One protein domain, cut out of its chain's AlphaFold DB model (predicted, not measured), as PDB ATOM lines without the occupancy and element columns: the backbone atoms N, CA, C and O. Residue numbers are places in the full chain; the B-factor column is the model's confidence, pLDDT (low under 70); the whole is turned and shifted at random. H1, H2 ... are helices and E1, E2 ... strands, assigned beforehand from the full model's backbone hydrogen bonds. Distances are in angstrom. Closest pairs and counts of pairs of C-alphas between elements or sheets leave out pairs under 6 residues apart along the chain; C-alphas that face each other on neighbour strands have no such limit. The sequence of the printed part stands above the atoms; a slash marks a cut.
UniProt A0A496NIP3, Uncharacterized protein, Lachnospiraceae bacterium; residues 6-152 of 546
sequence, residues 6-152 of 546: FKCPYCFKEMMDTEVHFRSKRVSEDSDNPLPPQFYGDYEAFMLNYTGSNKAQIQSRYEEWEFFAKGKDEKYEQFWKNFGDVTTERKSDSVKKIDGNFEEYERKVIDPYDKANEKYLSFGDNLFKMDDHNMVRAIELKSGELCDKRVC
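What this domain is: This is residues 6 to 152 of the 546 residues of an uncharacterized protein of Lachnospiraceae bacterium (UniProt A0A496NIP3). With little regular structure, the domain is mostly loops with two small antiparallel strand pairs, E2 with E5 and E3 with E4; H1 and H2 make one end. The class is mixed: 53 of 147 printed residues are in four named helices and five named strands, ordered E1 E2 H1 H2 H3 H4 E3 E4 E5. It is only just loose, close to compact, with a radius of gyration of the C-alphas of 17.7 A and spans of 53, 42 and 28 A.

How they stand to each other: E1, residues 14 to 16, pairs with no named strand. E2, residues 21 to 23, is antiparallel to E5, residues 149 to 151, with N 23 and O 149 within hydrogen-bond range at 2.9 A. H1, residues 43 to 49, and H2, residues 55 to 67, are near each other, their closest C-alphas 8.2 A apart. H3, residues 74 to 83, and H4, residues 93 to 98, touch no helix. E3, residues 128 to 130, and E4, residues 136 to 140, form a hairpin; N 129 and O 138 are within hydrogen-bond range at 2.8 A. Every O i to N i+4 pair is within range in H1 and H2, 4 of 6 in H3 and 1 of 2 in H4.

Where its parts are: E1 begins at C-alpha 14 (329.074, 272.776, 261.686); E5 ends at C-alpha 151 (317.917, 278.562, 258.567). H2 measures 18.2 A.

The domain as a whole: The printed part has no cut. The links E2 to H1 and H4 to E3 are long. Residues 91 to 99 and 125 have pLDDT under 70.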
ATOM      1  N   PHE A   6     330.198 274.896 256.601       94.38
ATOM      2  CA  PHE A   6     330.306 276.131 257.372       94.38
ATOM      3  C   PHE A   6     329.791 275.960 258.802       94.38
ATOM      4  O   PHE A   6     329.181 274.955 259.156       94.38
ATOM      5  N   LYS A   7     330.039 276.974 259.633       95.25
ATOM      6  CA  LYS A   7     329.634 277.024 261.039       95.25
ATOM      7  C   LYS A   7     328.512 278.037 261.237       95.25
ATOM      8  O   LYS A   7     328.646 279.179 260.802       95.25
ATOM      9  N   CYS A   8     327.417 277.649 261.891       96.81
ATOM     10  CA  CYS A   8     326.314 278.571 262.188       96.81
ATOM     11  C   CYS A   8     326.787 279.744 263.072       96.81
ATOM     12  O   CYS A   8     327.431 279.483 264.089       96.81
ATOM     13  N   PRO A   9     326.425 281.007 262.761       95.75
ATOM     14  CA  PRO A   9     326.869 282.164 263.536       95.75
ATOM     15  C   PRO A   9     326.134 282.309 264.878       95.75
ATOM     16  O   PRO A   9     326.464 283.197 265.651       95.75
ATOM     17  N   TYR A  10     325.146 281.460 265.166       95.06
ATOM     18  CA  TYR A  10     324.375 281.485 266.412       95.06
ATOM     19  C   TYR A  10     324.799 280.367 267.365       95.06
ATOM     20  O   TYR A  10     325.168 280.619 268.504       95.06
ATOM     21  N   CYS A  11     324.730 279.112 266.908       95.19
ATOM     22  CA  CYS A  11     324.963 277.941 267.758       95.19
ATOM     23  C   CYS A  11     326.310 277.252 267.521       95.19
ATOM     24  O   CYS A  11     326.584 276.235 268.154       95.19
ATOM     25  N   PHE A  12     327.120 277.754 266.583       95.06
ATOM     26  CA  PHE A  12     328.468 277.266 266.274       95.06
ATOM     27  C   PHE A  12     328.596 275.789 265.876       95.06
ATOM     28  O   PHE A  12     329.708 275.276 265.747       95.06
ATOM     29  N   LYS A  13     327.476 275.109 265.611       96.12
ATOM     30  CA  LYS A  13     327.475 273.779 264.998       96.12
ATOM     31  C   LYS A  13     327.886 273.884 263.531       96.12
ATOM     32  O   LYS A  13     327.482 274.820 262.833       96.12
ATOM     33  N   GLU A  14     328.700 272.932 263.090       95.38
ATOM     34  CA  GLU A  14     329.074 272.776 261.686       95.38
ATOM     35  C   GLU A  14     327.976 272.047 260.917       95.38
ATOM     36  O   GLU A  14     327.338 271.144 261.454       95.38
ATOM     37  N   MET A  15     327.772 272.446 259.667       95.44
ATOM     38  CA  MET A  15     326.837 271.821 258.733       95.44
ATOM     39  C   MET A  15     327.296 272.034 257.293       95.44
ATOM     40  O   MET A  15     328.133 272.896 257.005       95.44
ATOM     41  N   MET A  16     326.720 271.260 256.387       94.81
ATOM     42  CA  MET A  16     326.790 271.457 254.946       94.81
ATOM     43  C   MET A  16     325.639 272.363 254.487       94.81
ATOM     44  O   MET A  16     324.560 272.377 255.076       94.81
ATOM     45  N   ASP A  17     325.816 273.089 253.387       93.75
ATOM     46  CA  ASP A  17     324.736 273.862 252.757       93.75
ATOM     47  C   ASP A  17     323.549 272.996 252.320       93.75
ATOM     48  O   ASP A  17     322.419 273.473 252.324       93.75
ATOM     49  N   THR A  18     323.778 271.713 252.046       93.56
ATOM     50  CA  THR A  18     322.729 270.721 251.775       93.56
ATOM     51  C   THR A  18     321.960 270.255 253.009       93.56
ATOM     52  O   THR A  18     320.991 269.523 252.853       93.56
ATOM     53  N   GLU A  19     322.369 270.627 254.221       95.12
ATOM     54  CA  GLU A  19     321.708 270.250 255.485       95.12
ATOM     55  C   GLU A  19     320.835 271.383 256.055       95.12
ATOM     56  O   GLU A  19     320.257 271.244 257.128       95.12
ATOM     57  N   VAL A  20     320.742 272.527 255.369       96.19
ATOM     58  CA  VAL A  20     319.956 273.677 255.844       96.19
ATOM     59  C   VAL A  20     318.451 273.436 255.729       96.19
ATOM     60  O   VAL A  20     317.978 272.733 254.838       96.19
ATOM     61  N   HIS A  21     317.692 274.080 256.614       97.31
ATOM     62  CA  HIS A  21     316.230 274.130 256.542       97.31
ATOM     63  C   HIS A  21     315.779 275.465 255.942       97.31
ATOM     64  O   HIS A  21     316.593 276.375 255.758       97.31
ATOM     65  N   PHE A  22     314.483 275.613 255.663       96.25
ATOM     66  CA  PHE A  22     313.942 276.818 255.028       96.25
ATOM     67  C   PHE A  22     312.709 277.332 255.753       96.25
ATOM     68  O   PHE A  22     311.808 276.560 256.062       96.25
ATOM     69  N   ARG A  23     312.633 278.644 255.982       93.50
ATOM     70  CA  ARG A  23     311.379 279.286 256.388       93.50
ATOM     71  C   ARG A  23     310.498 279.527 255.168       93.50
ATOM     72  O   ARG A  23     310.948 280.090 254.168       93.50
ATOM     73  N   SER A  24     309.239 279.126 255.283       91.94
ATOM     74  CA  SER A  24     308.205 279.371 254.280       91.94
ATOM     75  C   SER A  24     307.955 280.871 254.079       91.94
ATOM     76  O   SER A  24     307.914 281.632 255.056       91.94
ATOM     77  N   LYS A  25     307.744 281.321 252.830       86.75
ATOM     78  CA  LYS A  25     307.229 282.683 252.580       86.75
ATOM     79  C   LYS A  25     305.709 282.742 252.735       86.75
ATOM     80  O   LYS A  25     305.195 283.776 253.155       86.75
ATOM     81  N   ARG A  26     305.007 281.634 252.520       85.94
ATOM     82  CA  ARG A  26     303.601 281.478 252.890       85.94
ATOM     83  C   ARG A  26     303.415 281.384 254.400       85.94
ATOM     84  O   ARG A  26     304.105 280.603 255.061       85.94
ATOM     85  N   VAL A  27     302.447 282.143 254.902       89.19
ATOM     86  CA  VAL A  27     301.851 281.999 256.233       89.19
ATOM     87  C   VAL A  27     300.345 282.023 256.058       89.19
ATOM     88  O   VAL A  27     299.824 282.885 255.358       89.19
ATOM     89  N   SER A  28     299.664 281.050 256.646       89.94
ATOM     90  CA  SER A  28     298.211 280.970 256.596       89.94
ATOM     91  C   SER A  28     297.582 281.976 257.553       89.94
ATOM     92  O   SER A  28     297.962 282.048 258.724       89.94
ATOM     93  N   GLU A  29     296.596 282.720 257.058       83.75
ATOM     94  CA  GLU A  29     295.788 283.649 257.846       83.75
ATOM     95  C   GLU A  29     294.387 283.082 258.110       83.75
ATOM     96  O   GLU A  29     293.886 282.235 257.365       83.75
ATOM     97  N   ASP A  30     293.726 283.566 259.164       82.81
ATOM     98  CA  ASP A  30     292.373 283.126 259.538       82.81
ATOM     99  C   ASP A  30     291.334 283.421 258.442       82.81
ATOM    100  O   ASP A  30     290.369 282.674 258.276       82.81
ATOM    101  N   SER A  31     291.547 284.482 257.659       82.00
ATOM    102  CA  SER A  31     290.755 284.838 256.471       82.00
ATOM    103  C   SER A  31     290.795 283.769 255.378       82.00
ATOM    104  O   SER A  31     289.831 283.641 254.624       82.00
ATOM    105  N   ASP A  32     291.879 282.995 255.314       85.69
ATOM    106  CA  ASP A  32     292.101 281.949 254.315       85.69
ATOM    107  C   ASP A  32     291.684 280.555 254.809       85.69
ATOM    108  O   ASP A  32     291.915 279.561 254.109       85.69
ATOM    109  N   ASN A  33     291.081 280.458 256.003       90.12
ATOM    110  CA  ASN A  33     290.679 279.182 256.587       90.12
ATOM    111  C   ASN A  33     289.650 278.475 255.676       90.12
ATOM    112  O   ASN A  33     288.571 279.012 255.420       90.12
ATOM    113  N   PRO A  34     289.954 277.268 255.165       92.69
ATOM    114  CA  PRO A  34     289.103 276.589 254.193       92.69
ATOM    115  C   PRO A  34     287.888 275.892 254.818       92.69
ATOM    116  O   PRO A  34     287.045 275.385 254.070       92.69
ATOM    117  N   LEU A  35     287.795 275.818 256.152       93.75
ATOM    118  CA  LEU A  35     286.636 275.233 256.818       93.75
ATOM    119  C   LEU A  35     285.383 276.095 256.593       93.75
ATOM    120  O   LEU A  35     285.463 277.307 256.427       93.75
ATOM    121  N   PRO A  36     284.182 275.506 256.590       91.81
ATOM    122  CA  PRO A  36     282.967 276.301 256.705       91.81
ATOM    123  C   PRO A  36     282.938 277.051 258.057       91.81
ATOM    124  O   PRO A  36     283.350 276.457 259.057       91.81
ATOM    125  N   PRO A  37     282.407 278.290 258.140       91.00
ATOM    126  CA  PRO A  37     282.455 279.113 259.358       91.00
ATOM    127  C   PRO A  37     281.923 278.433 260.626       91.00
ATOM    128  O   PRO A  37     282.418 278.682 261.720       91.00
ATOM    129  N   GLN A  38     280.940 277.539 260.489       91.56
ATOM    130  CA  GLN A  38     280.377 276.774 261.604       91.56
ATOM    131  C   GLN A  38     281.332 275.724 262.207       91.56
ATOM    132  O   GLN A  38     281.008 275.158 263.245       91.56
ATOM    133  N   PHE A  39     282.472 275.450 261.565       91.81
ATOM    134  CA  PHE A  39     283.506 274.521 262.035       91.81
ATOM    135  C   PHE A  39     284.840 275.220 262.345       91.81
ATOM    136  O   PHE A  39     285.861 274.557 262.517       91.81
ATOM    137  N   TYR A  40     284.875 276.554 262.390       90.44
ATOM    138  CA  TYR A  40     286.094 277.274 262.758       90.44
ATOM    139  C   TYR A  40     286.562 276.879 264.162       90.44
ATOM    140  O   TYR A  40     285.804 276.956 265.124       90.44
ATOM    141  N   GLY A  41     287.822 276.449 264.258       85.56
ATOM    142  CA  GLY A  41     288.424 275.971 265.505       85.56
ATOM    143  C   GLY A  41     288.046 274.540 265.903       85.56
ATOM    144  O   GLY A  41     288.515 274.084 266.940       85.56
ATOM    145  N   ASP A  42     287.248 273.826 265.102       92.25
ATOM    146  CA  ASP A  42     286.798 272.461 265.402       92.25
ATOM    147  C   ASP A  42     286.869 271.557 264.156       92.25
ATOM    148  O   ASP A  42     285.874 271.209 263.508       92.25
ATOM    149  N   TYR A  43     288.104 271.200 263.792       92.81
ATOM    150  CA  TYR A  43     288.377 270.314 262.661       92.81
ATOM    151  C   TYR A  43     287.809 268.903 262.873       92.81
ATOM    152  O   TYR A  43     287.330 268.278 261.924       92.81
ATOM    153  N   GLU A  44     287.788 268.411 264.115       94.06
ATOM    154  CA  GLU A  44     287.200 267.110 264.441       94.06
ATOM    155  C   GLU A  44     285.691 267.098 264.160       94.06
ATOM    156  O   GLU A  44     285.193 266.180 263.499       94.06
ATOM    157  N   ALA A  45     284.959 268.149 264.555       94.38
ATOM    158  CA  ALA A  45     283.544 268.281 264.229       94.38
ATOM    159  C   ALA A  45     283.295 268.401 262.721       94.38
ATOM    160  O   ALA A  45     282.309 267.840 262.236       94.38
ATOM    161  N   PHE A  46     284.167 269.073 261.962       95.44
ATOM    162  CA  PHE A  46     284.095 269.069 260.496       95.44
ATOM    163  C   PHE A  46     284.231 267.644 259.942       95.44
ATOM    164  O   PHE A  46     283.410 267.200 259.130       95.44
ATOM    165  N   MET A  47     285.230 266.895 260.412       94.88
ATOM    166  CA  MET A  47     285.484 265.534 259.950       94.88
ATOM    167  C   MET A  47     284.338 264.575 260.287       94.88
ATOM    168  O   MET A  47     284.026 263.705 259.470       94.88
ATOM    169  N   LEU A  48     283.656 264.760 261.417       94.94
ATOM    170  CA  LEU A  48     282.518 263.931 261.822       94.94
ATOM    171  C   LEU A  48     281.205 264.331 261.135       94.94
ATOM    172  O   LEU A  48     280.470 263.464 260.665       94.94
ATOM    173  N   ASN A  49     280.914 265.630 261.050       95.25
ATOM    174  CA  ASN A  49     279.562 266.117 260.758       95.25
ATOM    175  C   ASN A  49     279.388 266.687 259.343       95.25
ATOM    176  O   ASN A  49     278.257 266.817 258.873       95.25
ATOM    177  N   TYR A  50     280.469 267.031 258.635       94.75
ATOM    178  CA  TYR A  50     280.355 267.558 257.277       94.75
ATOM    179  C   TYR A  50     280.131 266.439 256.252       94.75
ATOM    180  O   TYR A  50     280.915 265.490 256.165       94.75
ATOM    181  N   THR A  51     279.077 266.575 255.443       93.31
ATOM    182  CA  THR A  51     278.643 265.587 254.434       93.31
ATOM    183  C   THR A  51     278.664 266.124 252.996       93.31
ATOM    184  O   THR A  51     278.208 265.444 252.078       93.31
ATOM    185  N   GLY A  52     279.200 267.330 252.772       92.81
ATOM    186  CA  GLY A  52     279.312 267.923 251.436       92.81
ATOM    187  C   GLY A  52     280.241 267.134 250.506       92.81
ATOM    188  O   GLY A  52     281.245 266.567 250.939       92.81
ATOM    189  N   SER A  53     279.943 267.123 249.203       93.69
ATOM    190  CA  SER A  53     280.723 266.389 248.186       93.69
ATOM    191  C   SER A  53     282.164 266.893 248.024       93.69
ATOM    192  O   SER A  53     283.038 266.158 247.572       93.69
ATOM    193  N   ASN A  54     282.434 268.131 248.433       95.25
ATOM    194  CA  ASN A  54     283.747 268.775 248.445       95.25
ATOM    195  C   ASN A  54     284.549 268.524 249.740       95.25
ATOM    196  O   ASN A  54     285.603 269.134 249.917       95.25
ATOM    197  N   LYS A  55     284.102 267.633 250.642       94.25
ATOM    198  CA  LYS A  55     284.781 267.344 251.921       94.25
ATOM    199  C   LYS A  55     286.271 267.042 251.761       94.25
ATOM    200  O   LYS A  55     287.079 267.646 252.454       94.25
ATOM    201  N   ALA A  56     286.638 266.166 250.824       93.06
ATOM    202  CA  ALA A  56     288.036 265.795 250.585       93.06
ATOM    203  C   ALA A  56     288.890 266.984 250.106       93.06
ATOM    204  O   ALA A  56     290.052 267.117 250.483       93.06
ATOM    205  N   GLN A  57     288.303 267.881 249.309       93.44
ATOM    206  CA  GLN A  57     288.974 269.098 248.858       93.44
ATOM    207  C   GLN A  57     289.193 270.075 250.020       93.44
ATOM    208  O   GLN A  57     290.275 270.643 250.138       93.44
ATOM    209  N   ILE A  58     288.186 270.259 250.883       94.12
ATOM    210  CA  ILE A  58     288.304 271.094 252.086       94.12
ATOM    211  C   ILE A  58     289.353 270.505 253.034       94.12
ATOM    212  O   ILE A  58     290.209 271.244 253.498       94.12
ATOM    213  N   GLN A  59     289.337 269.187 253.249       93.81
ATOM    214  CA  GLN A  59     290.316 268.482 254.075       93.81
ATOM    215  C   GLN A  59     291.746 268.734 253.581       93.81
ATOM    216  O   GLN A  59     292.585 269.214 254.334       93.81
ATOM    217  N   SER A  60     292.011 268.492 252.293       90.62
ATOM    218  CA  SER A  60     293.340 268.705 251.712       90.62
ATOM    219  C   SER A  60     293.799 270.161 251.816       90.62
ATOM    220  O   SER A  60     294.976 270.406 252.065       90.62
ATOM    221  N   ARG A  61     292.889 271.126 251.621       91.56
ATOM    222  CA  ARG A  61     293.199 272.552 251.786       91.56
ATOM    223  C   ARG A  61     293.442 272.913 253.247       91.56
ATOM    224  O   ARG A  61     294.281 273.765 253.502       91.56
ATOM    225  N   TYR A  62     292.717 272.297 254.182       93.19
ATOM    226  CA  TYR A  62     292.887 272.534 255.612       93.19
ATOM    227  C   TYR A  62     294.226 272.002 256.105       93.19
ATOM    228  O   TYR A  62     294.937 272.740 256.764       93.19
ATOM    229  N   GLU A  63     294.620 270.788 255.717       91.25
ATOM    230  CA  GLU A  63     295.934 270.234 256.075       91.25
ATOM    231  C   GLU A  63     297.091 271.116 255.576       91.25
ATOM    232  O   GLU A  63     298.089 271.300 256.272       91.25
ATOM    233  N   GLU A  64     296.966 271.679 254.369       91.12
ATOM    234  CA  GLU A  64     297.936 272.638 253.839       91.12
ATOM    235  C   GLU A  64     297.884 273.976 254.594       91.12
ATOM    236  O   GLU A  64     298.926 274.517 254.961       91.12
ATOM    237  N   TRP A  65     296.685 274.504 254.854       92.94
ATOM    238  CA  TRP A  65     296.490 275.731 255.628       92.94
ATOM    239  C   TRP A  65     297.089 275.598 257.037       92.94
ATOM    240  O   TRP A  65     297.865 276.456 257.449       92.94
ATOM    241  N   GLU A  66     296.821 274.498 257.736       92.44
ATOM    242  CA  GLU A  66     297.338 274.193 259.072       92.44
ATOM    243  C   GLU A  66     298.864 274.055 259.067       92.44
ATOM    244  O   GLU A  66     299.541 274.588 259.943       92.44
ATOM    245  N   PHE A  67     299.438 273.417 258.044       92.38
ATOM    246  CA  PHE A  67     300.889 273.267 257.923       92.38
ATOM    247  C   PHE A  67     301.639 274.605 257.842       92.38
ATOM    248  O   PHE A  67     302.739 274.727 258.390       92.38
ATOM    249  N   PHE A  68     301.055 275.602 257.169       93.06
ATOM    250  CA  PHE A  68     301.617 276.951 257.038       93.06
ATOM    251  C   PHE A  68     301.062 277.950 258.063       93.06
ATOM    252  O   PHE A  68     301.368 279.142 257.967       93.06
ATOM    253  N   ALA A  69     300.255 277.510 259.030       90.62
ATOM    254  CA  ALA A  69     299.775 278.380 260.095       90.62
ATOM    255  C   ALA A  69     300.952 278.966 260.885       90.62
ATOM    256  O   ALA A  69     301.966 278.300 261.113       90.62
ATOM    257  N   LYS A  70     300.814 280.230 261.304       90.06
ATOM    258  CA  LYS A  70     301.787 280.847 262.208       90.06
ATOM    259  C   LYS A  70     301.877 280.022 263.490       90.06
ATOM    260  O   LYS A  70     300.858 279.616 264.050       90.06
ATOM    261  N   GLY A  71     303.089 279.768 263.957       88.81
ATOM    262  CA  GLY A  71     303.290 278.870 265.082       88.81
ATOM    263  C   GLY A  71     304.642 279.039 265.737       88.81
ATOM    264  O   GLY A  71     305.533 279.715 265.233       88.81
ATOM    265  N   LYS A  72     304.780 278.406 266.896       90.88
ATOM    266  CA  LYS A  72     306.043 278.356 267.625       90.88
ATOM    267  C   LYS A  72     306.975 277.336 266.990       90.88
ATOM    268  O   LYS A  72     306.538 276.279 266.539       90.88
ATOM    269  N   ASP A  73     308.264 277.640 267.019       94.31
ATOM    270  CA  ASP A  73     309.316 276.725 266.605       94.31
ATOM    271  C   ASP A  73     310.134 276.290 267.825       94.31
ATOM    272  O   ASP A  73     310.821 277.099 268.449       94.31
ATOM    273  N   GLU A  74     310.064 275.003 268.171       94.19
ATOM    274  CA  GLU A  74     310.671 274.484 269.400       94.19
ATOM    275  C   GLU A  74     312.194 274.658 269.436       94.19
ATOM    276  O   GLU A  74     312.743 274.990 270.486       94.19
ATOM    277  N   LYS A  75     312.901 274.452 268.314       96.00
ATOM    278  CA  LYS A  75     314.370 274.584 268.285       96.00
ATOM    279  C   LYS A  75     314.794 276.045 268.407       96.00
ATOM    280  O   LYS A  75     315.811 276.332 269.042       96.00
ATOM    281  N   TYR A  76     314.030 276.949 267.804       95.19
ATOM    282  CA  TYR A  76     314.235 278.383 267.922       95.19
ATOM    283  C   TYR A  76     313.968 278.864 269.355       95.19
ATOM    284  O   TYR A  76     314.841 279.489 269.956       95.19
ATOM    285  N   GLU A  77     312.823 278.508 269.950       93.69
ATOM    286  CA  GLU A  77     312.494 278.860 271.341       93.69
ATOM    287  C   GLU A  77     313.528 278.288 272.326       93.69
ATOM    288  O   GLU A  77     314.012 279.004 273.202       93.69
ATOM    289  N   GLN A  78     313.957 277.032 272.151       93.75
ATOM    290  CA  GLN A  78     314.997 276.418 272.989       93.75
ATOM    291  C   GLN A  78     316.337 277.159 272.923       93.75
ATOM    292  O   GLN A  78     317.044 277.232 273.931       93.75
ATOM    293  N   PHE A  79     316.703 277.707 271.761       93.44
ATOM    294  CA  PHE A  79     317.905 278.527 271.637       93.44
ATOM    295  C   PHE A  79     317.761 279.832 272.431       93.44
ATOM    296  O   PHE A  79     318.618 280.137 273.264       93.44
ATOM    297  N   TRP A  80     316.669 280.572 272.210       91.44
ATOM    298  CA  TRP A  80     316.445 281.892 272.810       91.44
ATOM    299  C   TRP A  80     316.113 281.849 274.306       91.44
ATOM    300  O   TRP A  80     316.391 282.817 275.014       91.44
ATOM    301  N   LYS A  81     315.665 280.704 274.831       89.31
ATOM    302  CA  LYS A  81     315.501 280.473 276.274       89.31
ATOM    303  C   LYS A  81     316.779 280.655 277.079       89.31
ATOM    304  O   LYS A  81     316.750 281.051 278.244       89.31
ATOM    305  N   ASN A  82     317.932 280.435 276.453       84.06
ATOM    306  CA  ASN A  82     319.206 280.709 277.105       84.06
ATOM    307  C   ASN A  82     319.461 282.215 277.277       84.06
ATOM    308  O   ASN A  82     320.198 282.585 278.190       84.06
ATOM    309  N   PHE A  83     318.810 283.066 276.481       85.50
ATOM    310  CA  PHE A  83     319.071 284.501 276.358       85.50
ATOM    311  C   PHE A  83     317.872 285.375 276.767       85.50
ATOM    312  O   PHE A  83     317.611 286.423 276.182       85.50
ATOM    313  N   GLY A  84     317.118 284.924 277.776       77.69
ATOM    314  CA  GLY A  84     316.006 285.686 278.352       77.69
ATOM    315  C   GLY A  84     314.672 285.540 277.617       77.69
ATOM    316  O   GLY A  84     313.797 286.370 277.835       77.69
ATOM    317  N   ASP A  85     314.517 284.517 276.763       77.75
ATOM    318  CA  ASP A  85     313.289 284.214 275.999       77.75
ATOM    319  C   ASP A  85     312.842 285.333 275.034       77.75
ATOM    320  O   ASP A  85     311.734 285.302 274.496       77.75
ATOM    321  N   VAL A  86     313.704 286.318 274.768       79.25
ATOM    322  CA  VAL A  86     313.408 287.442 273.875       79.25
ATOM    323  C   VAL A  86     314.377 287.417 272.704       79.25
ATOM    324  O   VAL A  86     315.575 287.631 272.863       79.25
ATOM    325  N   THR A  87     313.840 287.172 271.510       83.81
ATOM    326  CA  THR A  87     314.588 287.364 270.267       83.81
ATOM    327  C   THR A  87     314.591 288.831 269.844       83.81
ATOM    328  O   THR A  87     313.618 289.568 270.037       83.81
ATOM    329  N   THR A  88     315.687 289.244 269.216       78.31
ATOM    330  CA  THR A  88     315.809 290.541 268.539       78.31
ATOM    331  C   THR A  88     315.424 290.472 267.060       78.31
ATOM    332  O   THR A  88     315.460 291.490 266.373       78.31
ATOM    333  N   GLU A  89     315.021 289.300 266.556       83.06
ATOM    334  CA  GLU A  89     314.475 289.156 265.208       83.06
ATOM    335  C   GLU A  89     313.090 289.804 265.131       83.06
ATOM    336  O   GLU A  89     312.137 289.325 265.747       83.06
ATOM    337  N   ARG A  90     312.974 290.901 264.373       72.38
ATOM    338  CA  ARG A  90     311.719 291.653 264.231       72.38
ATOM    339  C   ARG A  90     311.437 292.033 262.791       72.38
ATOM    340  O   ARG A  90     312.329 292.479 262.068       72.38
ATOM    341  N   LYS A  91     310.167 291.969 262.389       69.81
ATOM    342  CA  LYS A  91     309.724 292.681 261.184       69.81
ATOM    343  C   LYS A  91     309.616 294.176 261.466       69.81
ATOM    344  O   LYS A  91     309.072 294.583 262.490       69.81
ATOM    345  N   SER A  92     310.051 295.001 260.512       62.69
ATOM    346  CA  SER A  92     309.728 296.432 260.551       62.69
ATOM    347  C   SER A  92     308.213 296.647 260.422       62.69
ATOM    348  O   SER A  92     307.530 295.885 259.732       62.69
ATOM    349  N   ASP A  93     307.687 297.724 261.009       62.94
ATOM    350  CA  ASP A  93     306.252 298.050 260.947       62.94
ATOM    351  C   ASP A  93     305.735 298.200 259.511       62.94
ATOM    352  O   ASP A  93     304.582 297.891 259.213       62.94
ATOM    353  N   SER A  94     306.596 298.652 258.597       60.00
ATOM    354  CA  SER A  94     306.261 298.763 257.174       60.00
ATOM    355  C   SER A  94     306.065 297.390 256.533       60.00
ATOM    356  O   SER A  94     305.165 297.222 255.717       60.00
ATOM    357  N   VAL A  95     306.866 296.399 256.935       67.81
ATOM    358  CA  VAL A  95     306.739 295.021 256.448       67.81
ATOM    359  C   VAL A  95     305.506 294.359 257.059       67.81
ATOM    360  O   VAL A  95     304.754 293.738 256.321       67.81
ATOM    361  N   LYS A  96     305.211 294.564 258.351       68.56
ATOM    362  CA  LYS A  96     303.988 294.027 258.989       68.56
ATOM    363  C   LYS A  96     302.691 294.504 258.327       68.56
ATOM    364  O   LYS A  96     301.708 293.777 258.290       68.56
ATOM    365  N   LYS A  97     302.682 295.725 257.778       64.25
ATOM    366  CA  LYS A  97     301.530 296.258 257.027       64.25
ATOM    367  C   LYS A  97     301.326 295.598 255.660       64.25
ATOM    368  O   LYS A  97     300.218 295.658 255.141       64.25
ATOM    369  N   ILE A  98     302.378 295.033 255.069       68.62
ATOM    370  CA  ILE A  98     302.358 294.441 253.719       68.62
ATOM    371  C   ILE A  98     302.228 292.915 253.788       68.62
ATOM    372  O   ILE A  98     301.528 292.318 252.983       68.62
ATOM    373  N   ASP A  99     302.913 292.299 254.745       66.62
ATOM    374  CA  ASP A  99     303.198 290.863 254.826       66.62
ATOM    375  C   ASP A  99     302.573 290.245 256.089       66.62
ATOM    376  O   ASP A  99     303.136 289.326 256.673       66.62
ATOM    377  N   GLY A 100     301.453 290.809 256.552       71.19
ATOM    378  CA  GLY A 100     300.666 290.306 257.678       71.19
ATOM    379  C   GLY A 100     301.228 290.617 259.074       71.19
ATOM    380  O   GLY A 100     302.418 290.886 259.280       71.19
ATOM    381  N   ASN A 101     300.339 290.562 260.073       80.00
ATOM    382  CA  ASN A 101     300.665 290.800 261.483       80.00
ATOM    383  C   ASN A 101     301.200 289.526 262.164       80.00
ATOM    384  O   ASN A 101     300.526 288.918 262.998       80.00
ATOM    385  N   PHE A 102     302.400 289.117 261.764       82.31
ATOM    386  CA  PHE A 102     303.168 288.026 262.365       82.31
ATOM    387  C   PHE A 102     304.672 288.312 262.245       82.31
ATOM    388  O   PHE A 102     305.103 289.086 261.384       82.31
ATOM    389  N   GLU A 103     305.478 287.685 263.091       85.81
ATOM    390  CA  GLU A 103     306.934 287.800 263.098       85.81
ATOM    391  C   GLU A 103     307.609 286.740 262.218       85.81
ATOM    392  O   GLU A 103     307.072 285.670 261.940       85.81
ATOM    393  N   GLU A 104     308.831 287.017 261.762       86.62
ATOM    394  CA  GLU A 104     309.573 286.120 260.861       86.62
ATOM    395  C   GLU A 104     309.840 284.727 261.443       86.62
ATOM    396  O   GLU A 104     309.870 283.746 260.700       86.62
ATOM    397  N   TYR A 105     310.004 284.630 262.761       89.00
ATOM    398  CA  TYR A 105     310.227 283.365 263.456       89.00
ATOM    399  C   TYR A 105     308.945 282.548 263.675       89.00
ATOM    400  O   TYR A 105     309.043 281.389 264.061       89.00
ATOM    401  N   GLU A 106     307.760 283.115 263.413       90.50
ATOM    402  CA  GLU A 106     306.480 282.387 263.473       90.50
ATOM    403  C   GLU A 106     306.170 281.637 262.164       90.50
ATOM    404  O   GLU A 106     305.185 280.902 262.069       90.50
ATOM    405  N   ARG A 107     306.998 281.833 261.128       91.94
ATOM    406  CA  ARG A 107     306.883 281.154 259.832       91.94
ATOM    407  C   ARG A 107     307.261 279.681 259.972       91.94
ATOM    408  O   ARG A 107     308.268 279.351 260.598       91.94
ATOM    409  N   LYS A 108     306.532 278.799 259.279       94.25
ATOM    410  CA  LYS A 108     306.856 277.369 259.238       94.25
ATOM    411  C   LYS A 108     308.285 277.140 258.736       94.25
ATOM    412  O   LYS A 108     308.629 277.530 257.618       94.25
ATOM    413  N   VAL A 109     309.090 276.460 259.551       96.38
ATOM    414  CA  VAL A 109     310.377 275.895 259.138       96.38
ATOM    415  C   VAL A 109     310.138 274.529 258.503       96.38
ATOM    416  O   VAL A 109     309.455 273.671 259.066       96.38
ATOM    417  N   ILE A 110     310.708 274.341 257.319       96.25
ATOM    418  CA  ILE A 110     310.597 273.141 256.503       96.25
ATOM    419  C   ILE A 110     311.961 272.456 256.488       96.25
ATOM    420  O   ILE A 110     312.941 273.015 255.986       96.25
ATOM    421  N   ASP A 111     312.002 271.251 257.048       95.88
ATOM    422  CA  ASP A 111     313.112 270.311 256.909       95.88
ATOM    423  C   ASP A 111     312.919 269.530 255.595       95.88
ATOM    424  O   ASP A 111     311.934 268.789 255.480       95.88
ATOM    425  N   PRO A 112     313.806 269.687 254.595       93.38
ATOM    426  CA  PRO A 112     313.686 268.999 253.310       93.38
ATOM    427  C   PRO A 112     313.792 267.468 253.399       93.38
ATOM    428  O   PRO A 112     313.406 266.785 252.453       93.38
ATOM    429  N   TYR A 113     314.325 266.931 254.500       91.75
ATOM    430  CA  TYR A 113     314.527 265.496 254.715       91.75
ATOM    431  C   TYR A 113     313.459 264.858 255.611       91.75
ATOM    432  O   TYR A 113     313.426 263.631 255.750       91.75
ATOM    433  N   ASP A 114     312.577 265.657 256.210       94.00
ATOM    434  CA  ASP A 114     311.447 265.142 256.976       94.00
ATOM    435  C   ASP A 114     310.354 264.626 256.029       94.00
ATOM    436  O   ASP A 114     309.782 265.367 255.225       94.00
ATOM    437  N   LYS A 115     310.019 263.340 256.169       90.81
ATOM    438  CA  LYS A 115     308.973 262.666 255.385       90.81
ATOM    439  C   LYS A 115     307.614 263.352 255.492       90.81
ATOM    440  O   LYS A 115     306.840 263.310 254.540       90.81
ATOM    441  N   ALA A 116     307.314 263.996 256.621       90.25
ATOM    442  CA  ALA A 116     306.068 264.738 256.785       90.25
ATOM    443  C   ALA A 116     305.963 265.933 255.816       90.25
ATOM    444  O   ALA A 116     304.855 266.321 255.437       90.25
ATOM    445  N   ASN A 117     307.101 266.479 255.373       92.00
ATOM    446  CA  ASN A 117     307.166 267.636 254.485       92.00
ATOM    447  C   ASN A 117     307.127 267.254 252.996       92.00
ATOM    448  O   ASN A 117     306.736 268.088 252.181       92.00
ATOM    449  N   GLU A 118     307.446 266.005 252.620       90.44
ATOM    450  CA  GLU A 118     307.477 265.549 251.215       90.44
ATOM    451  C   GLU A 118     306.173 265.861 250.461       90.44
ATOM    452  O   GLU A 118     306.186 266.205 249.276       90.44
ATOM    453  N   LYS A 119     305.016 265.804 251.135       89.31
ATOM    454  CA  LYS A 119     303.732 266.098 250.483       89.31
ATOM    455  C   LYS A 119     303.584 267.554 250.028       89.31
ATOM    456  O   LYS A 119     302.776 267.784 249.129       89.31
ATOM    457  N   TYR A 120     304.375 268.484 250.562       90.44
ATOM    458  CA  TYR A 120     304.349 269.915 250.232       90.44
ATOM    459  C   TYR A 120     305.486 270.355 249.301       90.44
ATOM    460  O   TYR A 120     305.421 271.450 248.742       90.44
ATOM    461  N   LEU A 121     306.499 269.511 249.098       91.88
ATOM    462  CA  LEU A 121     307.688 269.825 248.306       91.88
ATOM    463  C   LEU A 121     307.548 269.386 246.845       91.88
ATOM    464  O   LEU A 121     306.963 268.344 246.532       91.88
ATOM    465  N   SER A 122     308.100 270.193 245.944       89.81
ATOM    466  CA  SER A 122     308.310 269.839 244.544       89.81
ATOM    467  C   SER A 122     309.670 269.160 244.403       89.81
ATOM    468  O   SER A 122     310.690 269.727 244.788       89.81
ATOM    469  N   PHE A 123     309.690 267.943 243.855       80.00
ATOM    470  CA  PHE A 123     310.920 267.151 243.751       80.00
ATOM    471  C   PHE A 123     311.636 267.254 242.401       80.00
ATOM    472  O   PHE A 123     312.795 266.860 242.349       80.00
ATOM    473  N   GLY A 124     310.999 267.829 241.364       71.06
ATOM    474  CA  GLY A 124     311.581 268.097 240.035       71.06
ATOM    475  C   GLY A 124     312.678 267.113 239.589       71.06
ATOM    476  O   GLY A 124     312.539 265.905 239.761       71.06
ATOM    477  N   ASP A 125     313.777 267.653 239.051       69.44
ATOM    478  CA  ASP A 125     315.030 266.906 238.832       69.44
ATOM    479  C   ASP A 125     315.957 266.934 240.065       69.44
ATOM    480  O   ASP A 125     316.836 266.088 240.205       69.44
ATOM    481  N   ASN A 126     315.789 267.925 240.951       80.50
ATOM    482  CA  ASN A 126     316.579 268.126 242.166       80.50
ATOM    483  C   ASN A 126     315.719 268.780 243.257       80.50
ATOM    484  O   ASN A 126     315.012 269.753 242.987       80.50
ATOM    485  N   LEU A 127     315.865 268.303 244.500       87.12
ATOM    486  CA  LEU A 127     315.213 268.865 245.694       87.12
ATOM    487  C   LEU A 127     315.605 270.330 245.945       87.12
ATOM    488  O   LEU A 127     314.776 271.155 246.325       87.12
ATOM    489  N   PHE A 128     316.879 270.656 245.725       92.00
ATOM    490  CA  PHE A 128     317.414 271.993 245.947       92.00
ATOM    491  C   PHE A 128     317.534 272.777 244.646       92.00
ATOM    492  O   PHE A 128     318.001 272.267 243.625       92.00
ATOM    493  N   LYS A 129     317.198 274.064 244.718       92.25
ATOM    494  CA  LYS A 129     317.612 275.057 243.729       92.25
ATOM    495  C   LYS A 129     318.982 275.587 244.129       92.25
ATOM    496  O   LYS A 129     319.140 276.138 245.222       92.25
ATOM    497  N   MET A 130     319.948 275.405 243.240       91.19
ATOM    498  CA  MET A 130     321.324 275.853 243.429       91.19
ATOM    499  C   MET A 130     321.541 277.236 242.806       91.19
ATOM    500  O   MET A 130     320.814 277.624 241.889       91.19
ATOM    501  N   ASP A 131     322.528 277.979 243.299       89.31
ATOM    502  CA  ASP A 131     323.034 279.187 242.645       89.31
ATOM    503  C   ASP A 131     324.156 278.874 241.629       89.31
ATOM    504  O   ASP A 131     324.546 277.719 241.438       89.31
ATOM    505  N   ASP A 132     324.714 279.915 241.000       89.31
ATOM    506  CA  ASP A 132     325.804 279.794 240.017       89.31
ATOM    507  C   ASP A 132     327.112 279.224 240.608       89.31
ATOM    508  O   ASP A 132     328.023 278.847 239.868       89.31
ATOM    509  N   HIS A 133     327.222 279.144 241.937       88.06
ATOM    510  CA  HIS A 133     328.350 278.554 242.656       88.06
ATOM    511  C   HIS A 133     328.046 277.130 243.147       88.06
ATOM    512  O   HIS A 133     328.841 276.568 243.900       88.06
ATOM    513  N   ASN A 134     326.934 276.522 242.721       89.75
ATOM    514  CA  ASN A 134     326.432 275.232 243.206       89.75
ATOM    515  C   ASN A 134     326.100 275.212 244.708       89.75
ATOM    516  O   ASN A 134     326.130 274.150 245.325       89.75
ATOM    517  N   MET A 135     325.804 276.367 245.303       91.12
ATOM    518  CA  MET A 135     325.332 276.456 246.678       91.12
ATOM    519  C   MET A 135     323.816 276.293 246.725       91.12
ATOM    520  O   MET A 135     323.093 276.912 245.941       91.12
ATOM    521  N   VAL A 136     323.321 275.546 247.708       92.81
ATOM    522  CA  VAL A 136     321.891 275.479 248.009       92.81
ATOM    523  C   VAL A 136     321.350 276.873 248.334       92.81
ATOM    524  O   VAL A 136     321.766 277.529 249.297       92.81
ATOM    525  N   ARG A 137     320.381 277.315 247.528       92.25
ATOM    526  CA  ARG A 137     319.724 278.619 247.652       92.25
ATOM    527  C   ARG A 137     318.286 278.502 248.140       92.25
ATOM    528  O   ARG A 137     317.869 279.324 248.947       92.25
ATOM    529  N   ALA A 138     317.532 277.531 247.634       94.12
ATOM    530  CA  ALA A 138     316.104 277.420 247.918       94.12
ATOM    531  C   ALA A 138     315.580 275.988 247.768       94.12
ATOM    532  O   ALA A 138     316.217 275.140 247.139       94.12
ATOM    533  N   ILE A 139     314.372 275.772 248.279       94.81
ATOM    534  CA  ILE A 139     313.485 274.659 247.919       94.81
ATOM    535  C   ILE A 139     312.232 275.208 247.231       94.81
ATOM    536  O   ILE A 139     311.891 276.382 247.391       94.81
ATOM    537  N   GLU A 140     311.552 274.366 246.460       94.31
ATOM    538  CA  GLU A 140     310.310 274.715 245.769       94.31
ATOM    539  C   GLU A 140     309.136 273.936 246.369       94.31
ATOM    540  O   GLU A 140     309.208 272.719 246.543       94.31
ATOM    541  N   LEU A 141     308.052 274.636 246.699       92.25
ATOM    542  CA  LEU A 141     306.800 274.022 247.135       92.25
ATOM    543  C   LEU A 141     306.012 273.505 245.926       92.25
ATOM    544  O   LEU A 141     306.185 273.984 244.807       92.25
ATOM    545  N   LYS A 142     305.068 272.579 246.129       89.88
ATOM    546  CA  LYS A 142     304.169 272.113 245.049       89.88
ATOM    547  C   LYS A 142     303.300 273.218 244.446       89.88
ATOM    548  O   LYS A 142     302.828 273.070 243.323       89.88
ATOM    549  N   SER A 143     303.105 274.318 245.169       86.06
ATOM    550  CA  SER A 143     302.457 275.531 244.662       86.06
ATOM    551  C   SER A 143     303.303 276.294 243.628       86.06
ATOM    552  O   SER A 143     302.790 277.221 243.008       86.06
ATOM    553  N   GLY A 144     304.583 275.936 243.446       88.62
ATOM    554  CA  GLY A 144     305.567 276.659 242.629       88.62
ATOM    555  C   GLY A 144     306.301 277.777 243.381       88.62
ATOM    556  O   GLY A 144     307.140 278.474 242.814       88.62
ATOM    557  N   GLU A 145     305.997 277.981 244.664       90.25
ATOM    558  CA  GLU A 145     306.633 279.008 245.488       90.25
ATOM    559  C   GLU A 145     308.052 278.599 245.917       90.25
ATOM    560  O   GLU A 145     308.280 277.482 246.385       90.25
ATOM    561  N   LEU A 146     309.006 279.528 245.807       92.44
ATOM    562  CA  LEU A 146     310.388 279.326 246.246       92.44
ATOM    563  C   LEU A 146     310.606 279.808 247.684       92.44
ATOM    564  O   LEU A 146     310.483 281.004 247.974       92.44
ATOM    565  N   CYS A 147     311.046 278.894 248.547       93.25
ATOM    566  CA  CYS A 147     311.487 279.185 249.908       93.25
ATOM    567  C   CYS A 147     313.015 279.331 249.928       93.25
ATOM    568  O   CYS A 147     313.734 278.341 249.829       93.25
ATOM    569  N   ASP A 148     313.513 280.563 250.042       92.25
ATOM    570  CA  ASP A 148     314.941 280.928 249.971       92.25
ATOM    571  C   ASP A 148     315.518 281.434 251.309       92.25
ATOM    572  O   ASP A 148     316.713 281.714 251.419       92.25
ATOM    573  N   LYS A 149     314.687 281.515 252.355       92.56
ATOM    574  CA  LYS A 149     315.102 281.894 253.711       92.56
ATOM    575  C   LYS A 149     315.725 280.699 254.425       92.56
ATOM    576  O   LYS A 149     315.049 279.982 255.162       92.56
ATOM    577  N   ARG A 150     317.015 280.475 254.183       95.44
ATOM    578  CA  ARG A 150     317.793 279.413 254.833       95.44
ATOM    579  C   ARG A 150     317.891 279.634 256.340       95.44
ATOM    580  O   ARG A 150     318.185 280.738 256.792       95.44
ATOM    581  N   VAL A 151     317.725 278.568 257.113       96.44
ATOM    582  CA  VAL A 151     317.917 278.562 258.567       96.44
ATOM    583  C   VAL A 151     318.800 277.396 259.004       96.44
ATOM    584  O   VAL A 151     318.895 276.366 258.334       96.44
ATOM    585  N   CYS A 152     319.462 277.562 260.146       97.69
ATOM    586  CA  CYS A 152     320.281 276.517 260.753       97.69
ATOM    587  C   CYS A 152     319.404 275.323 261.186       97.69
ATOM    588  O   CYS A 152     318.491 275.543 261.978       97.69
TER     589      CYS A 152